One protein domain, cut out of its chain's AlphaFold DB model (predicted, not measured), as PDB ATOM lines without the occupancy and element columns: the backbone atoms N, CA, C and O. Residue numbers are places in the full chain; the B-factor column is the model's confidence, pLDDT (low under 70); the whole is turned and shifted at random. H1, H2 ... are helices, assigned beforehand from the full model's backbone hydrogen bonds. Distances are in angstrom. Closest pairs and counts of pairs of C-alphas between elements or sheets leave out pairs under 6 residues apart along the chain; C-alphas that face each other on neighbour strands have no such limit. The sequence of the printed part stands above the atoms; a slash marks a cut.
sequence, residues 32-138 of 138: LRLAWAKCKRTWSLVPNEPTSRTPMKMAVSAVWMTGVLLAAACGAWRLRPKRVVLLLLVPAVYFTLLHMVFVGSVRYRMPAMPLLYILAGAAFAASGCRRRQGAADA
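Overview. This is residues 32 to 138 of the 138 residues of an uncharacterized protein of Alphaproteobacteria bacterium (UniProt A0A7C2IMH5). H3 and the first part of the long, kinked H4 form a hairpin; H2 crosses H4, H1 sits at the hairpin's turn, and residues 128 to 138 stick out. The printed part has 107 residues, four named helices, H1 to H4, and no named strand: all helix. It is loose, radius of gyration of the C-alphas 16.8 A, spanning 55 by 34 by 20 A.

Arrangement. H1, residues 32 to 42, touches H3, residues 82 to 101, at a steep tilt of 65 degrees; closest C-alphas, Ala 35 and Met 100, 4.5 A. H2, residues 55 to 78, touches H4, residues 106 to 136, at a steep tilt of 57 degrees; closest C-alphas, Ala 72 and Ala 120, 3.7 A. The hairpin H3 and H4 has a shallow tilt of 22 degrees, opposite ways; closest C-alphas, Ala 92 and Ala 112, 4.8 A. O i to N i+4 pairs are within hydrogen-bond range throughout H1 and H2, 14 of 16 in H3, 19 of 27 in H4.

Along the chain. H1, 15.1 A long, begins at C-alpha 32 (391.176, 125.388, 81.880). H2 measures 34.1 A, H3 27.8 A. H4, 45.1 A, kinks 60 degrees near residue 113 and ends at C-alpha 136 (396.085, 72.772, 94.731).

Size, cuts and confidence. The printed part has no cut. The link H1 to H2 is long. pLDDT is under 70 at residues 47 to 53 and 128 to 138.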
ATOM      1  N   LEU A  32     391.541 126.698  81.332       93.94
ATOM      2  CA  LEU A  32     391.176 125.388  81.880       93.94
ATOM      3  C   LEU A  32     390.426 124.521  80.860       93.94
ATOM      4  O   LEU A  32     390.725 123.336  80.708       93.94
ATOM      5  N   ARG A  33     389.503 125.106  80.088       94.62
ATOM      6  CA  ARG A  33     388.786 124.393  79.018       94.62
ATOM      7  C   ARG A  33     389.732 123.897  77.922       94.62
ATOM      8  O   ARG A  33     389.575 122.775  77.438       94.62
ATOM      9  N   LEU A  34     390.721 124.705  77.535       92.31
ATOM     10  CA  LEU A  34     391.747 124.320  76.563       92.31
ATOM     11  C   LEU A  34     392.669 123.232  77.123       92.31
ATOM     12  O   LEU A  34     392.953 122.262  76.421       92.31
ATOM     13  N   ALA A  35     393.079 123.350  78.385       92.81
ATOM     14  CA  ALA A  35     393.851 122.330  79.086       92.81
ATOM     15  C   ALA A  35     393.100 120.986  79.110       92.81
ATOM     16  O   ALA A  35     393.656 119.948  78.749       92.81
ATOM     17  N   TRP A  36     391.800 121.000  79.418       93.38
ATOM     18  CA  TRP A  36     390.955 119.807  79.369       93.38
ATOM     19  C   TRP A  36     390.814 119.232  77.954       93.38
ATOM     20  O   TRP A  36     390.909 118.019  77.757       93.38
ATOM     21  N   ALA A  37     390.638 120.081  76.939       90.94
ATOM     22  CA  ALA A  37     390.600 119.639  75.545       90.94
ATOM     23  C   ALA A  37     391.911 118.942  75.128       90.94
ATOM     24  O   ALA A  37     391.870 117.909  74.456       90.94
ATOM     25  N   LYS A  38     393.066 119.450  75.577       89.62
ATOM     26  CA  LYS A  38     394.383 118.827  75.361       89.62
ATOM     27  C   LYS A  38     394.537 117.507  76.116       89.62
ATOM     28  O   LYS A  38     395.071 116.555  75.546       89.62
ATOM     29  N   CYS A  39     394.025 117.412  77.344       90.69
ATOM     30  CA  CYS A  39     393.985 116.158  78.101       90.69
ATOM     31  C   CYS A  39     393.203 115.081  77.332       90.69
ATOM     32  O   CYS A  39     393.753 114.027  77.006       90.69
ATOM     33  N   LYS A  40     391.968 115.396  76.909       88.44
ATOM     34  CA  LYS A  40     391.143 114.501  76.079       88.44
ATOM     35  C   LYS A  40     391.830 114.115  74.770       88.44
ATOM     36  O   LYS A  40     391.720 112.976  74.331       88.44
ATOM     37  N   ARG A  41     392.555 115.046  74.140       86.94
ATOM     38  CA  ARG A  41     393.314 114.779  72.909       86.94
ATOM     39  C   ARG A  41     394.493 113.833  73.148       86.94
ATOM     40  O   ARG A  41     394.743 112.975  72.308       86.94
ATOM     41  N   THR A  42     395.191 113.975  74.271       87.25
ATOM     42  CA  THR A  42     396.347 113.141  74.650       87.25
ATOM     43  C   THR A  42     395.918 111.705  74.947       87.25
ATOM     44  O   THR A  42     396.536 110.753  74.471       87.25
ATOM     45  N   TRP A  43     394.794 111.544  75.645       85.56
ATOM     46  CA  TRP A  43     394.215 110.243  75.987       85.56
ATOM     47  C   TRP A  43     393.177 109.737  74.982       85.56
ATOM     48  O   TRP A  43     392.506 108.741  75.236       85.56
ATOM     49  N   SER A  44     393.057 110.380  73.818       84.19
ATOM     50  CA  SER A  44     392.080 109.989  72.805       84.19
ATOM     51  C   SER A  44     392.314 108.549  72.348       84.19
ATOM     52  O   SER A  44     393.424 108.165  71.977       84.19
ATOM     53  N   LEU A  45     391.262 107.738  72.382       76.44
ATOM     54  CA  LEU A  45     391.309 106.315  72.033       76.44
ATOM     55  C   LEU A  45     391.471 106.083  70.520       76.44
ATOM     56  O   LEU A  45     391.812 104.985  70.088       76.44
ATOM     57  N   VAL A  46     391.253 107.126  69.720       73.56
ATOM     58  CA  VAL A  46     391.146 107.063  68.264       73.56
ATOM     59  C   VAL A  46     392.245 107.917  67.612       73.56
ATOM     60  O   VAL A  46     392.555 109.000  68.117       73.56
ATOM     61  N   PRO A  47     392.838 107.483  66.481       65.31
ATOM     62  CA  PRO A  47     393.806 108.288  65.743       65.31
ATOM     63  C   PRO A  47     393.221 109.646  65.313       65.31
ATOM     64  O   PRO A  47     392.185 109.719  64.653       65.31
ATOM     65  N   ASN A  48     393.906 110.737  65.672       64.00
ATOM     66  CA  ASN A  48     393.494 112.103  65.321       64.00
ATOM     67  C   ASN A  48     393.959 112.556  63.921       64.00
ATOM     68  O   ASN A  48     393.547 113.623  63.477       64.00
ATOM     69  N   GLU A  49     394.788 111.763  63.238       64.62
ATOM     70  CA  GLU A  49     395.262 112.022  61.870       64.62
ATOM     71  C   GLU A  49     394.173 111.667  60.842       64.62
ATOM     72  O   GLU A  49     393.772 110.498  60.794       64.62
ATOM     73  N   PRO A  50     393.711 112.613  59.999       59.84
ATOM     74  CA  PRO A  50     392.667 112.369  58.997       59.84
ATOM     75  C   PRO A  50     392.997 111.195  58.067       59.84
ATOM     76  O   PRO A  50     392.142 110.352  57.811       59.84
ATOM     77  N   THR A  51     394.263 111.071  57.663       60.97
ATOM     78  CA  THR A  51     394.765 110.021  56.760       60.97
ATOM     79  C   THR A  51     394.753 108.620  57.389       60.97
ATOM     80  O   THR A  51     394.835 107.615  56.691       60.97
ATOM     81  N   SER A  52     394.635 108.518  58.717       58.34
ATOM     82  CA  SER A  52     394.620 107.240  59.447       58.34
ATOM     83  C   SER A  52     393.235 106.843  59.978       58.34
ATOM     84  O   SER A  52     393.124 105.833  60.676       58.34
ATOM     85  N   ARG A  53     392.172 107.590  59.642       62.94
ATOM     86  CA  ARG A  53     390.782 107.336  60.074       62.94
ATOM     87  C   ARG A  53     390.060 106.278  59.235       62.94
ATOM     88  O   ARG A  53     388.926 106.466  58.809       62.94
ATOM     89  N   THR A  54     390.690 105.130  59.011       78.38
ATOM     90  CA  THR A  54     389.943 103.957  58.537       78.38
ATOM     91  C   THR A  54     389.135 103.403  59.721       78.38
ATOM     92  O   THR A  54     389.725 103.237  60.795       78.38
ATOM     93  N   PRO A  55     387.837 103.074  59.575       76.25
ATOM     94  CA  PRO A  55     387.002 102.585  60.681       76.25
ATOM     95  C   PRO A  55     387.623 101.388  61.415       76.25
ATOM     96  O   PRO A  55     387.589 101.330  62.642       76.25
ATOM     97  N   MET A  56     388.309 100.496  60.692       80.12
ATOM     98  CA  MET A  56     389.061  99.381  61.277       80.12
ATOM     99  C   MET A  56     390.216  99.841  62.184       80.12
ATOM    100  O   MET A  56     390.335  99.373  63.312       80.12
ATOM    101  N   LYS A  57     391.050 100.793  61.741       78.38
ATOM    102  CA  LYS A  57     392.166 101.329  62.548       78.38
ATOM    103  C   LYS A  57     391.656 102.052  63.796       78.38
ATOM    104  O   LYS A  57     392.262 101.951  64.861       78.38
ATOM    105  N   MET A  58     390.530 102.754  63.670       80.44
ATOM    106  CA  MET A  58     389.861 103.409  64.795       80.44
ATOM    107  C   MET A  58     389.349 102.381  65.809       80.44
ATOM    108  O   MET A  58     389.618 102.537  66.999       80.44
ATOM    109  N   ALA A  59     388.679 101.322  65.346       83.25
ATOM    110  CA  ALA A  59     388.167 100.253  66.197       83.25
ATOM    111  C   ALA A  59     389.298  99.510  66.920       83.25
ATOM    112  O   ALA A  59     389.263  99.392  68.140       83.25
ATOM    113  N   VAL A  60     390.344  99.090  66.199       86.44
ATOM    114  CA  VAL A  60     391.500  98.390  66.788       86.44
ATOM    115  C   VAL A  60     392.194  99.260  67.837       86.44
ATOM    116  O   VAL A  60     392.437  98.798  68.949       86.44
ATOM    117  N   SER A  61     392.462 100.533  67.523       85.50
ATOM    118  CA  SER A  61     393.063 101.477  68.474       85.50
ATOM    119  C   SER A  61     392.189 101.668  69.715       85.50
ATOM    120  O   SER A  61     392.699 101.659  70.836       85.50
ATOM    121  N   ALA A  62     390.876 101.819  69.527       86.00
ATOM    122  CA  ALA A  62     389.949 102.032  70.627       86.00
ATOM    123  C   ALA A  62     389.844 100.800  71.529       86.00
ATOM    124  O   ALA A  62     389.940 100.940  72.747       86.00
ATOM    125  N   VAL A  63     389.712  99.604  70.949       89.06
ATOM    126  CA  VAL A  63     389.654  98.335  71.688       89.06
ATOM    127  C   VAL A  63     390.949  98.108  72.461       89.06
ATOM    128  O   VAL A  63     390.899  97.876  73.667       89.06
ATOM    129  N   TRP A  64     392.104  98.251  71.803       88.69
ATOM    130  CA  TRP A  64     393.409  98.087  72.443       88.69
ATOM    131  C   TRP A  64     393.594  99.055  73.613       88.69
ATOM    132  O   TRP A  64     393.868  98.638  74.736       88.69
ATOM    133  N   MET A  65     393.406 100.354  73.368       89.75
ATOM    134  CA  MET A  65     393.642 101.382  74.380       89.75
ATOM    135  C   MET A  65     392.669 101.245  75.557       89.75
ATOM    136  O   MET A  65     393.081 101.355  76.709       89.75
ATOM    137  N   THR A  66     391.394 100.955  75.284       89.25
ATOM    138  CA  THR A  66     390.392 100.720  76.334       89.25
ATOM    139  C   THR A  66     390.749  99.486  77.155       89.25
ATOM    140  O   THR A  66     390.760  99.555  78.382       89.25
ATOM    141  N   GLY A  67     391.117  98.380  76.499       92.75
ATOM    142  CA  GLY A  67     391.525  97.147  77.169       92.75
ATOM    143  C   GLY A  67     392.730  97.354  78.087       92.75
ATOM    144  O   GLY A  67     392.697  96.949  79.247       92.75
ATOM    145  N   VAL A  68     393.759  98.058  77.606       92.25
ATOM    146  CA  VAL A  68     394.953  98.391  78.398       92.25
ATOM    147  C   VAL A  68     394.598  99.246  79.609       92.25
ATOM    148  O   VAL A  68     395.046  98.942  80.712       92.25
ATOM    149  N   LEU A  69     393.797 100.302  79.436       91.75
ATOM    150  CA  LEU A  69     393.428 101.191  80.540       91.75
ATOM    151  C   LEU A  69     392.578 100.474  81.595       91.75
ATOM    152  O   LEU A  69     392.823 100.645  82.788       91.75
ATOM    153  N   LEU A  70     391.624  99.638  81.173       93.50
ATOM    154  CA  LEU A  70     390.809  98.832  82.086       93.50
ATOM    155  C   LEU A  70     391.659  97.803  82.839       93.50
ATOM    156  O   LEU A  70     391.525  97.667  84.056       93.50
ATOM    157  N   ALA A  71     392.569  97.115  82.145       92.44
ATOM    158  CA  ALA A  71     393.495  96.183  82.774       92.44
ATOM    159  C   ALA A  71     394.424  96.907  83.761       92.44
ATOM    160  O   ALA A  71     394.592  96.446  84.887       92.44
ATOM    161  N   ALA A  72     394.974  98.066  83.390       92.44
ATOM    162  CA  ALA A  72     395.823  98.870  84.265       92.44
ATOM    163  C   ALA A  72     395.069  99.353  85.512       92.44
ATOM    164  O   ALA A  72     395.602  99.260  86.617       92.44
ATOM    165  N   ALA A  73     393.816  99.794  85.367       92.00
ATOM    166  CA  ALA A  73     392.960 100.173  86.492       92.00
ATOM    167  C   ALA A  73     392.663  98.977  87.415       92.00
ATOM    168  O   ALA A  73     392.770  99.086  88.637       92.00
ATOM    169  N   CYS A  74     392.358  97.811  86.839       91.81
ATOM    170  CA  CYS A  74     392.139  96.571  87.584       91.81
ATOM    171  C   CYS A  74     393.402  96.132  88.347       91.81
ATOM    172  O   CYS A  74     393.332  95.777  89.526       91.81
ATOM    173  N   GLY A  75     394.573  96.208  87.713       89.88
ATOM    174  CA  GLY A  75     395.855  95.904  88.340       89.88
ATOM    175  C   GLY A  75     396.196  96.884  89.457       89.88
ATOM    176  O   GLY A  75     396.539  96.456  90.556       89.88
ATOM    177  N   ALA A  76     396.000  98.184  89.233       89.62
ATOM    178  CA  ALA A  76     396.170  99.224  90.248       89.62
ATOM    179  C   ALA A  76     395.256  99.022  91.472       89.62
ATOM    180  O   ALA A  76     395.672  99.263  92.608       89.62
ATOM    181  N   TRP A  77     394.022  98.544  91.267       89.12
ATOM    182  CA  TRP A  77     393.127  98.186  92.369       89.12
ATOM    183  C   TRP A  77     393.659  96.966  93.132       89.12
ATOM    184  O   TRP A  77     393.754  96.991  94.362       89.12
ATOM    185  N   ARG A  78     394.051  95.910  92.414       85.44
ATOM    186  CA  ARG A  78     394.483  94.633  93.001       85.44
ATOM    187  C   ARG A  78     395.851  94.696  93.682       85.44
ATOM    188  O   ARG A  78     396.064  93.958  94.645       85.44
ATOM    189  N   LEU A  79     396.759  95.568  93.237       85.12
ATOM    190  CA  LEU A  79     398.033  95.794  93.918       85.12
ATOM    191  C   LEU A  79     397.798  96.400  95.309       85.12
ATOM    192  O   LEU A  79     397.262  97.500  95.478       85.12
ATOM    193  N   ARG A  80     398.265  95.669  96.322       78.19
ATOM    194  CA  ARG A  80     398.247  96.082  97.728       78.19
ATOM    195  C   ARG A  80     399.252  97.194  98.053       78.19
ATOM    196  O   ARG A  80     398.846  98.126  98.748       78.19
ATOM    197  N   PRO A  81     400.511  97.188  97.559       85.00
ATOM    198  CA  PRO A  81     401.425  98.281  97.860       85.00
ATOM    199  C   PRO A  81     401.046  99.521  97.042       85.00
ATOM    200  O   PRO A  81     401.478  99.704  95.904       85.00
ATOM    201  N   LYS A  82     400.253 100.413  97.648       87.69
ATOM    202  CA  LYS A  82     399.807 101.673  97.026       87.69
ATOM    203  C   LYS A  82     400.969 102.563  96.580       87.69
ATOM    204  O   LYS A  82     400.836 103.271  95.591       87.69
ATOM    205  N   ARG A  83     402.128 102.457  97.242       90.75
ATOM    206  CA  ARG A  83     403.375 103.130  96.842       90.75
ATOM    207  C   ARG A  83     403.855 102.703  95.450       90.75
ATOM    208  O   ARG A  83     404.258 103.556  94.673       90.75
ATOM    209  N   VAL A  84     403.762 101.413  95.119       89.12
ATOM    210  CA  VAL A  84     404.157 100.887  93.799       89.12
ATOM    211  C   VAL A  84     403.190 101.377  92.726       89.12
ATOM    212  O   VAL A  84     403.618 101.836  91.674       89.12
ATOM    213  N   VAL A  85     401.886 101.350  93.015       90.88
ATOM    214  CA  VAL A  85     400.865 101.889  92.103       90.88
ATOM    215  C   VAL A  85     401.103 103.374  91.838       90.88
ATOM    216  O   VAL A  85     401.071 103.802  90.687       90.88
ATOM    217  N   LEU A  86     401.397 104.151  92.884       92.31
ATOM    218  CA  LEU A  86     401.714 105.569  92.754       92.31
ATOM    219  C   LEU A  86     402.967 105.783  91.898       92.31
ATOM    220  O   LEU A  86     402.919 106.578  90.968       92.31
ATOM    221  N   LEU A  87     404.051 105.042  92.151       93.06
ATOM    222  CA  LEU A  87     405.293 105.136  91.378       93.06
ATOM    223  C   LEU A  87     405.064 104.874  89.879       93.06
ATOM    224  O   LEU A  87     405.627 105.571  89.040       93.06
ATOM    225  N   LEU A  88     404.203 103.909  89.542       91.75
ATOM    226  CA  LEU A  88     403.861 103.575  88.156       91.75
ATOM    227  C   LEU A  88     402.918 104.602  87.507       91.75
ATOM    228  O   LEU A  88     402.983 104.813  86.296       91.75
ATOM    229  N   LEU A  89     402.056 105.258  88.290       92.75
ATOM    230  CA  LEU A  89     401.135 106.287  87.794       92.75
ATOM    231  C   LEU A  89     401.761 107.682  87.706       92.75
ATOM    232  O   LEU A  89     401.320 108.477  86.876       92.75
ATOM    233  N   VAL A  90     402.777 107.991  88.519       93.88
ATOM    234  CA  VAL A  90     403.412 109.318  88.568       93.88
ATOM    235  C   VAL A  90     403.836 109.804  87.181       93.88
ATOM    236  O   VAL A  90     403.451 110.918  86.827       93.88
ATOM    237  N   PRO A  91     404.525 109.012  86.337       91.25
ATOM    238  CA  PRO A  91     404.912 109.488  85.012       91.25
ATOM    239  C   PRO A  91     403.704 109.739  84.105       91.25
ATOM    240  O   PRO A  91     403.680 110.733  83.383       91.25
ATOM    241  N   ALA A  92     402.660 108.907  84.182       92.06
ATOM    242  CA  ALA A  92     401.429 109.118  83.419       92.06
ATOM    243  C   ALA A  92     400.729 110.430  83.809       92.06
ATOM    244  O   ALA A  92     400.317 111.197  82.934       92.06
ATOM    245  N   VAL A  93     400.642 110.721  85.110       92.56
ATOM    246  CA  VAL A  93     400.072 111.972  85.629       92.56
ATOM    247  C   VAL A  93     400.949 113.163  85.245       92.56
ATOM    248  O   VAL A  93     400.443 114.135  84.690       92.56
ATOM    249  N   TYR A  94     402.261 113.066  85.461       93.31
ATOM    250  CA  TYR A  94     403.229 114.115  85.147       93.31
ATOM    251  C   TYR A  94     403.185 114.512  83.669       93.31
ATOM    252  O   TYR A  94     402.976 115.682  83.349       93.31
ATOM    253  N   PHE A  95     403.292 113.540  82.754       91.50
ATOM    254  CA  PHE A  95     403.221 113.821  81.322       91.50
ATOM    255  C   PHE A  95     401.853 114.373  80.918       91.50
ATOM    256  O   PHE A  95     401.792 115.252  80.061       91.50
ATOM    257  N   THR A  96     400.760 113.927  81.540       91.38
ATOM    258  CA  THR A  96     399.428 114.481  81.255       91.38
ATOM    259  C   THR A  96     399.350 115.955  81.639       91.38
ATOM    260  O   THR A  96     398.953 116.772  80.812       91.38
ATOM    261  N   LEU A  97     399.776 116.308  82.855       92.56
ATOM    262  CA  LEU A  97     399.765 117.690  83.341       92.56
ATOM    263  C   LEU A  97     400.673 118.593  82.501       92.56
ATOM    264  O   LEU A  97     400.265 119.686  82.108       92.56
ATOM    265  N   LEU A  98     401.861 118.107  82.136       93.00
ATOM    266  CA  LEU A  98     402.779 118.827  81.258       93.00
ATOM    267  C   LEU A  98     402.108 119.161  79.912       93.00
ATOM    268  O   LEU A  98     402.108 120.310  79.471       93.00
ATOM    269  N   HIS A  99     401.445 118.190  79.284       90.62
ATOM    270  CA  HIS A  99     400.798 118.375  77.979       90.62
ATOM    271  C   HIS A  99     399.432 119.079  78.045       90.62
ATOM    272  O   HIS A  99     398.887 119.459  77.006       90.62
ATOM    273  N   MET A 100     398.886 119.307  79.243       89.94
ATOM    274  CA  MET A 100     397.777 120.245  79.445       89.94
ATOM    275  C   MET A 100     398.246 121.699  79.296       89.94
ATOM    276  O   MET A 100     397.521 122.523  78.731       89.94
ATOM    277  N   VAL A 101     399.474 122.004  79.725       89.69
ATOM    278  CA  VAL A 101     400.096 123.328  79.566       89.69
ATOM    279  C   VAL A 101     400.637 123.496  78.144       89.69
ATOM    280  O   VAL A 101     400.259 124.431  77.435       89.69
ATOM    281  N   PHE A 102     401.434 122.535  77.677       88.31
ATOM    282  CA  PHE A 102     402.068 122.554  76.357       88.31
ATOM    283  C   PHE A 102     401.156 122.000  75.245       88.31
ATOM    284  O   PHE A 102     399.927 121.995  75.357       88.31
ATOM    285  N   VAL A 103     401.733 121.613  74.106       84.62
ATOM    286  CA  VAL A 103     401.001 121.055  72.961       84.62
ATOM    287  C   VAL A 103     400.626 119.600  73.245       84.62
ATOM    288  O   VAL A 103     401.494 118.743  73.301       84.62
ATOM    289  N   GLY A 104     399.333 119.301  73.388       81.00
ATOM    290  CA  GLY A 104     398.836 117.938  73.619       81.00
ATOM    291  C   GLY A 104     398.561 117.152  72.329       81.00
ATOM    292  O   GLY A 104     397.908 117.638  71.403       81.00
ATOM    293  N   SER A 105     399.014 115.900  72.275       83.69
ATOM    294  CA  SER A 105     398.814 114.959  71.166       83.69
ATOM    295  C   SER A 105     398.879 113.515  71.666       83.69
ATOM    296  O   SER A 105     399.477 113.229  72.701       83.69
ATOM    297  N   VAL A 106     398.317 112.590  70.886       82.44
ATOM    298  CA  VAL A 106     398.337 111.144  71.171       82.44
ATOM    299  C   VAL A 106     399.764 110.575  71.201       82.44
ATOM    300  O   VAL A 106     400.010 109.551  71.828       82.44
ATOM    301  N   ARG A 107     400.742 111.230  70.565       83.75
ATOM    302  CA  ARG A 107     402.135 110.759  70.589       83.75
ATOM    303  C   ARG A 107     402.771 110.932  71.968       83.75
ATOM    304  O   ARG A 107     403.632 110.149  72.350       83.75
ATOM    305  N   TYR A 108     402.306 111.904  72.749       87.25
ATOM    306  CA  TYR A 108     402.927 112.253  74.023       87.25
ATOM    307  C   TYR A 108     402.524 111.353  75.198       87.25
ATOM    308  O   TYR A 108     403.137 111.439  76.257       87.25
ATOM    309  N   ARG A 109     401.555 110.442  75.020       87.19
ATOM    310  CA  ARG A 109     401.292 109.377  76.007       87.19
ATOM    311  C   ARG A 109     402.266 108.198  75.903       87.19
ATOM    312  O   ARG A 109     402.335 107.407  76.835       87.19
ATOM    313  N   MET A 110     403.024 108.078  74.807       88.75
ATOM    314  CA  MET A 110     403.929 106.942  74.560       88.75
ATOM    315  C   MET A 110     404.929 106.674  75.701       88.75
ATOM    316  O   MET A 110     405.055 105.510  76.073       88.75
ATOM    317  N   PRO A 111     405.566 107.686  76.330       89.81
ATOM    318  CA  PRO A 111     406.485 107.457  77.450       89.81
ATOM    319  C   PRO A 111     405.812 106.877  78.702       89.81
ATOM    320  O   PRO A 111     406.463 106.214  79.502       89.81
ATOM    321  N   ALA A 112     404.507 107.109  78.882       91.38
ATOM    322  CA  ALA A 112     403.749 106.610  80.027       91.38
ATOM    323  C   ALA A 112     403.211 105.182  79.821       91.38
ATOM    324  O   ALA A 112     402.941 104.478  80.795       91.38
ATOM    325  N   MET A 113     403.062 104.738  78.567       92.75
ATOM    326  CA  MET A 113     402.457 103.441  78.237       92.75
ATOM    327  C   MET A 113     403.183 102.232  78.852       92.75
ATOM    328  O   MET A 113     402.481 101.375  79.383       92.75
ATOM    329  N   PRO A 114     404.533 102.133  78.864       93.19
ATOM    330  CA  PRO A 114     405.224 100.986  79.460       93.19
ATOM    331  C   PRO A 114     404.837 100.730  80.920       93.19
ATOM    332  O   PRO A 114     404.619  99.589  81.318       93.19
ATOM    333  N   LEU A 115     404.676 101.790  81.713       93.75
ATOM    334  CA  LEU A 115     404.317 101.677  83.130       93.75
ATOM    335  C   LEU A 115     402.851 101.281  83.319       93.75
ATOM    336  O   LEU A 115     402.523 100.490  84.204       93.75
ATOM    337  N   LEU A 116     401.971 101.770  82.443       92.56
ATOM    338  CA  LEU A 116     400.583 101.316  82.393       92.56
ATOM    339  C   LEU A 116     400.482  99.844  81.976       92.56
ATOM    340  O   LEU A 116     399.639  99.128  82.510       92.56
ATOM    341  N   TYR A 117     401.355  99.365  81.088       94.44
ATOM    342  CA  TYR A 117     401.416  97.947  80.728       94.44
ATOM    343  C   TYR A 117     401.853  97.067  81.903       94.44
ATOM    344  O   TYR A 117     401.297  95.985  82.073       94.44
ATOM    345  N   ILE A 118     402.768  97.534  82.760       92.69
ATOM    346  CA  ILE A 118     403.132  96.823  84.000       92.69
ATOM    347  C   ILE A 118     401.907  96.685  84.915       92.69
ATOM    348  O   ILE A 118     401.607  95.587  85.390       92.69
ATOM    349  N   LEU A 119     401.157  97.775  85.123       92.00
ATOM    350  CA  LEU A 119     399.908  97.735  85.890       92.00
ATOM    351  C   LEU A 119     398.886  96.786  85.251       92.00
ATOM    352  O   LEU A 119     398.265  95.995  85.958       92.00
ATOM    353  N   ALA A 120     398.743  96.815  83.925       93.19
ATOM    354  CA  ALA A 120     397.847  95.917  83.203       93.19
ATOM    355  C   ALA A 120     398.234  94.442  83.389       93.19
ATOM    356  O   ALA A 120     397.376  93.618  83.703       93.19
ATOM    357  N   GLY A 121     399.524  94.112  83.283       91.50
ATOM    358  CA  GLY A 121     400.045  92.763  83.509       91.50
ATOM    359  C   GLY A 121     399.751  92.240  84.917       91.50
ATOM    360  O   GLY A 121     399.370  91.080  85.091       91.50
ATOM    361  N   ALA A 122     399.829  93.106  85.928       89.75
ATOM    362  CA  ALA A 122     399.538  92.715  87.301       89.75
ATOM    363  C   ALA A 122     398.075  92.289  87.530       89.75
ATOM    364  O   ALA A 122     397.809  91.438  88.383       89.75
ATOM    365  N   ALA A 123     397.124  92.816  86.749       88.31
ATOM    366  CA  ALA A 123     395.732  92.367  86.796       88.31
ATOM    367  C   ALA A 123     395.605  90.879  86.429       88.31
ATOM    368  O   ALA A 123     394.889  90.125  87.100       88.31
ATOM    369  N   PHE A 124     396.334  90.449  85.396       87.38
ATOM    370  CA  PHE A 124     396.351  89.065  84.923       87.38
ATOM    371  C   PHE A 124     397.135  88.149  85.867       87.38
ATOM    372  O   PHE A 124     396.630  87.085  86.229       87.38
ATOM    373  N   ALA A 125     398.299  88.585  86.361       85.06
ATOM    374  CA  ALA A 125     399.106  87.811  87.309       85.06
ATOM    375  C   ALA A 125     398.337  87.490  88.606       85.06
ATOM    376  O   ALA A 125     398.306  86.343  89.057       85.06
ATOM    377  N   ALA A 126     397.623  88.475  89.161       74.31
ATOM    378  CA  ALA A 126     396.785  88.279  90.345       74.31
ATOM    379  C   ALA A 126     395.604  87.315  90.104       74.31
ATOM    380  O   ALA A 126     395.124  86.681  91.046       74.31
ATOM    381  N   SER A 127     395.130  87.199  88.859       71.31
ATOM    382  CA  SER A 127     394.072  86.253  88.472       71.31
ATOM    383  C   SER A 127     394.611  84.823  88.368       71.31
ATOM    384  O   SER A 127     393.964  83.884  88.827       71.31
ATOM    385  N   GLY A 128     395.814  84.667  87.805       66.50
ATOM    386  CA  GLY A 128     396.478  83.374  87.622       66.50
ATOM    387  C   GLY A 128     396.888  82.702  88.937       66.50
ATOM    388  O   GLY A 128     396.628  81.514  89.110       66.50
ATOM    389  N   CYS A 129     397.454  83.451  89.895       61.03
ATOM    390  CA  CYS A 129     397.831  82.890  91.202       61.03
ATOM    391  C   CYS A 129     396.623  82.400  92.010       61.03
ATOM    392  O   CYS A 129     396.680  81.326  92.602       61.03
ATOM    393  N   ARG A 130     395.508  83.140  91.985       59.31
ATOM    394  CA  ARG A 130     394.287  82.760  92.710       59.31
ATOM    395  C   ARG A 130     393.660  81.481  92.146       59.31
ATOM    396  O   ARG A 130     393.157  80.660  92.902       59.31
ATOM    397  N   ARG A 131     393.728  81.298  90.821       60.06
ATOM    398  CA  ARG A 131     393.229  80.093  90.144       60.06
ATOM    399  C   ARG A 131     394.112  78.866  90.387       60.06
ATOM    400  O   ARG A 131     393.587  77.766  90.438       60.06
ATOM    401  N   ARG A 132     395.431  79.050  90.541       61.84
ATOM    402  CA  ARG A 132     396.364  77.959  90.878       61.84
ATOM    403  C   ARG A 132     396.252  77.501  92.334       61.84
ATOM    404  O   ARG A 132     396.351  76.310  92.570       61.84
ATOM    405  N   GLN A 133     396.015  78.414  93.277       60.19
ATOM    406  CA  GLN A 133     395.827  78.061  94.693       60.19
ATOM    407  C   GLN A 133     394.572  77.198  94.898       60.19
ATOM    408  O   GLN A 133     394.677  76.097  95.412       60.19
ATOM    409  N   GLY A 134     393.423  77.601  94.345       58.22
ATOM    410  CA  GLY A 134     392.191  76.802  94.453       58.22
ATOM    411  C   GLY A 134     392.192  75.461  93.703       58.22
ATOM    412  O   GLY A 134     391.261  74.690  93.878       58.22
ATOM    413  N   ALA A 135     393.194  75.189  92.859       60.00
ATOM    414  CA  ALA A 135     393.383  73.890  92.207       60.00
ATOM    415  C   ALA A 135     394.395  72.989  92.939       60.00
ATOM    416  O   ALA A 135     394.493  71.817  92.605       60.00
ATOM    417  N   ALA A 136     395.176  73.537  93.877       58.19
ATOM    418  CA  ALA A 136     396.085  72.772  94.731       58.19
ATOM    419  C   ALA A 136     395.424  72.350  96.058       58.19
ATOM    420  O   ALA A 136     395.905  71.426  96.704       58.19
ATOM    421  N   ASP A 137     394.329  73.020  96.435       55.53
ATOM    422  CA  ASP A 137     393.557  72.764  97.658       55.53
ATOM    423  C   ASP A 137     392.341  71.826  97.434       55.53
ATOM    424  O   ASP A 137     391.527  71.659  98.344       55.53
ATOM    425  N   ALA A 138     392.186  71.253  96.231       53.94
ATOM    426  CA  ALA A 138     391.105  70.337  95.833       53.94
ATOM    427  C   ALA A 138     391.673  68.972  95.432       53.94
ATOM    428  O   ALA A 138     391.016  67.955  95.749       53.94
TER     429      ALA A 138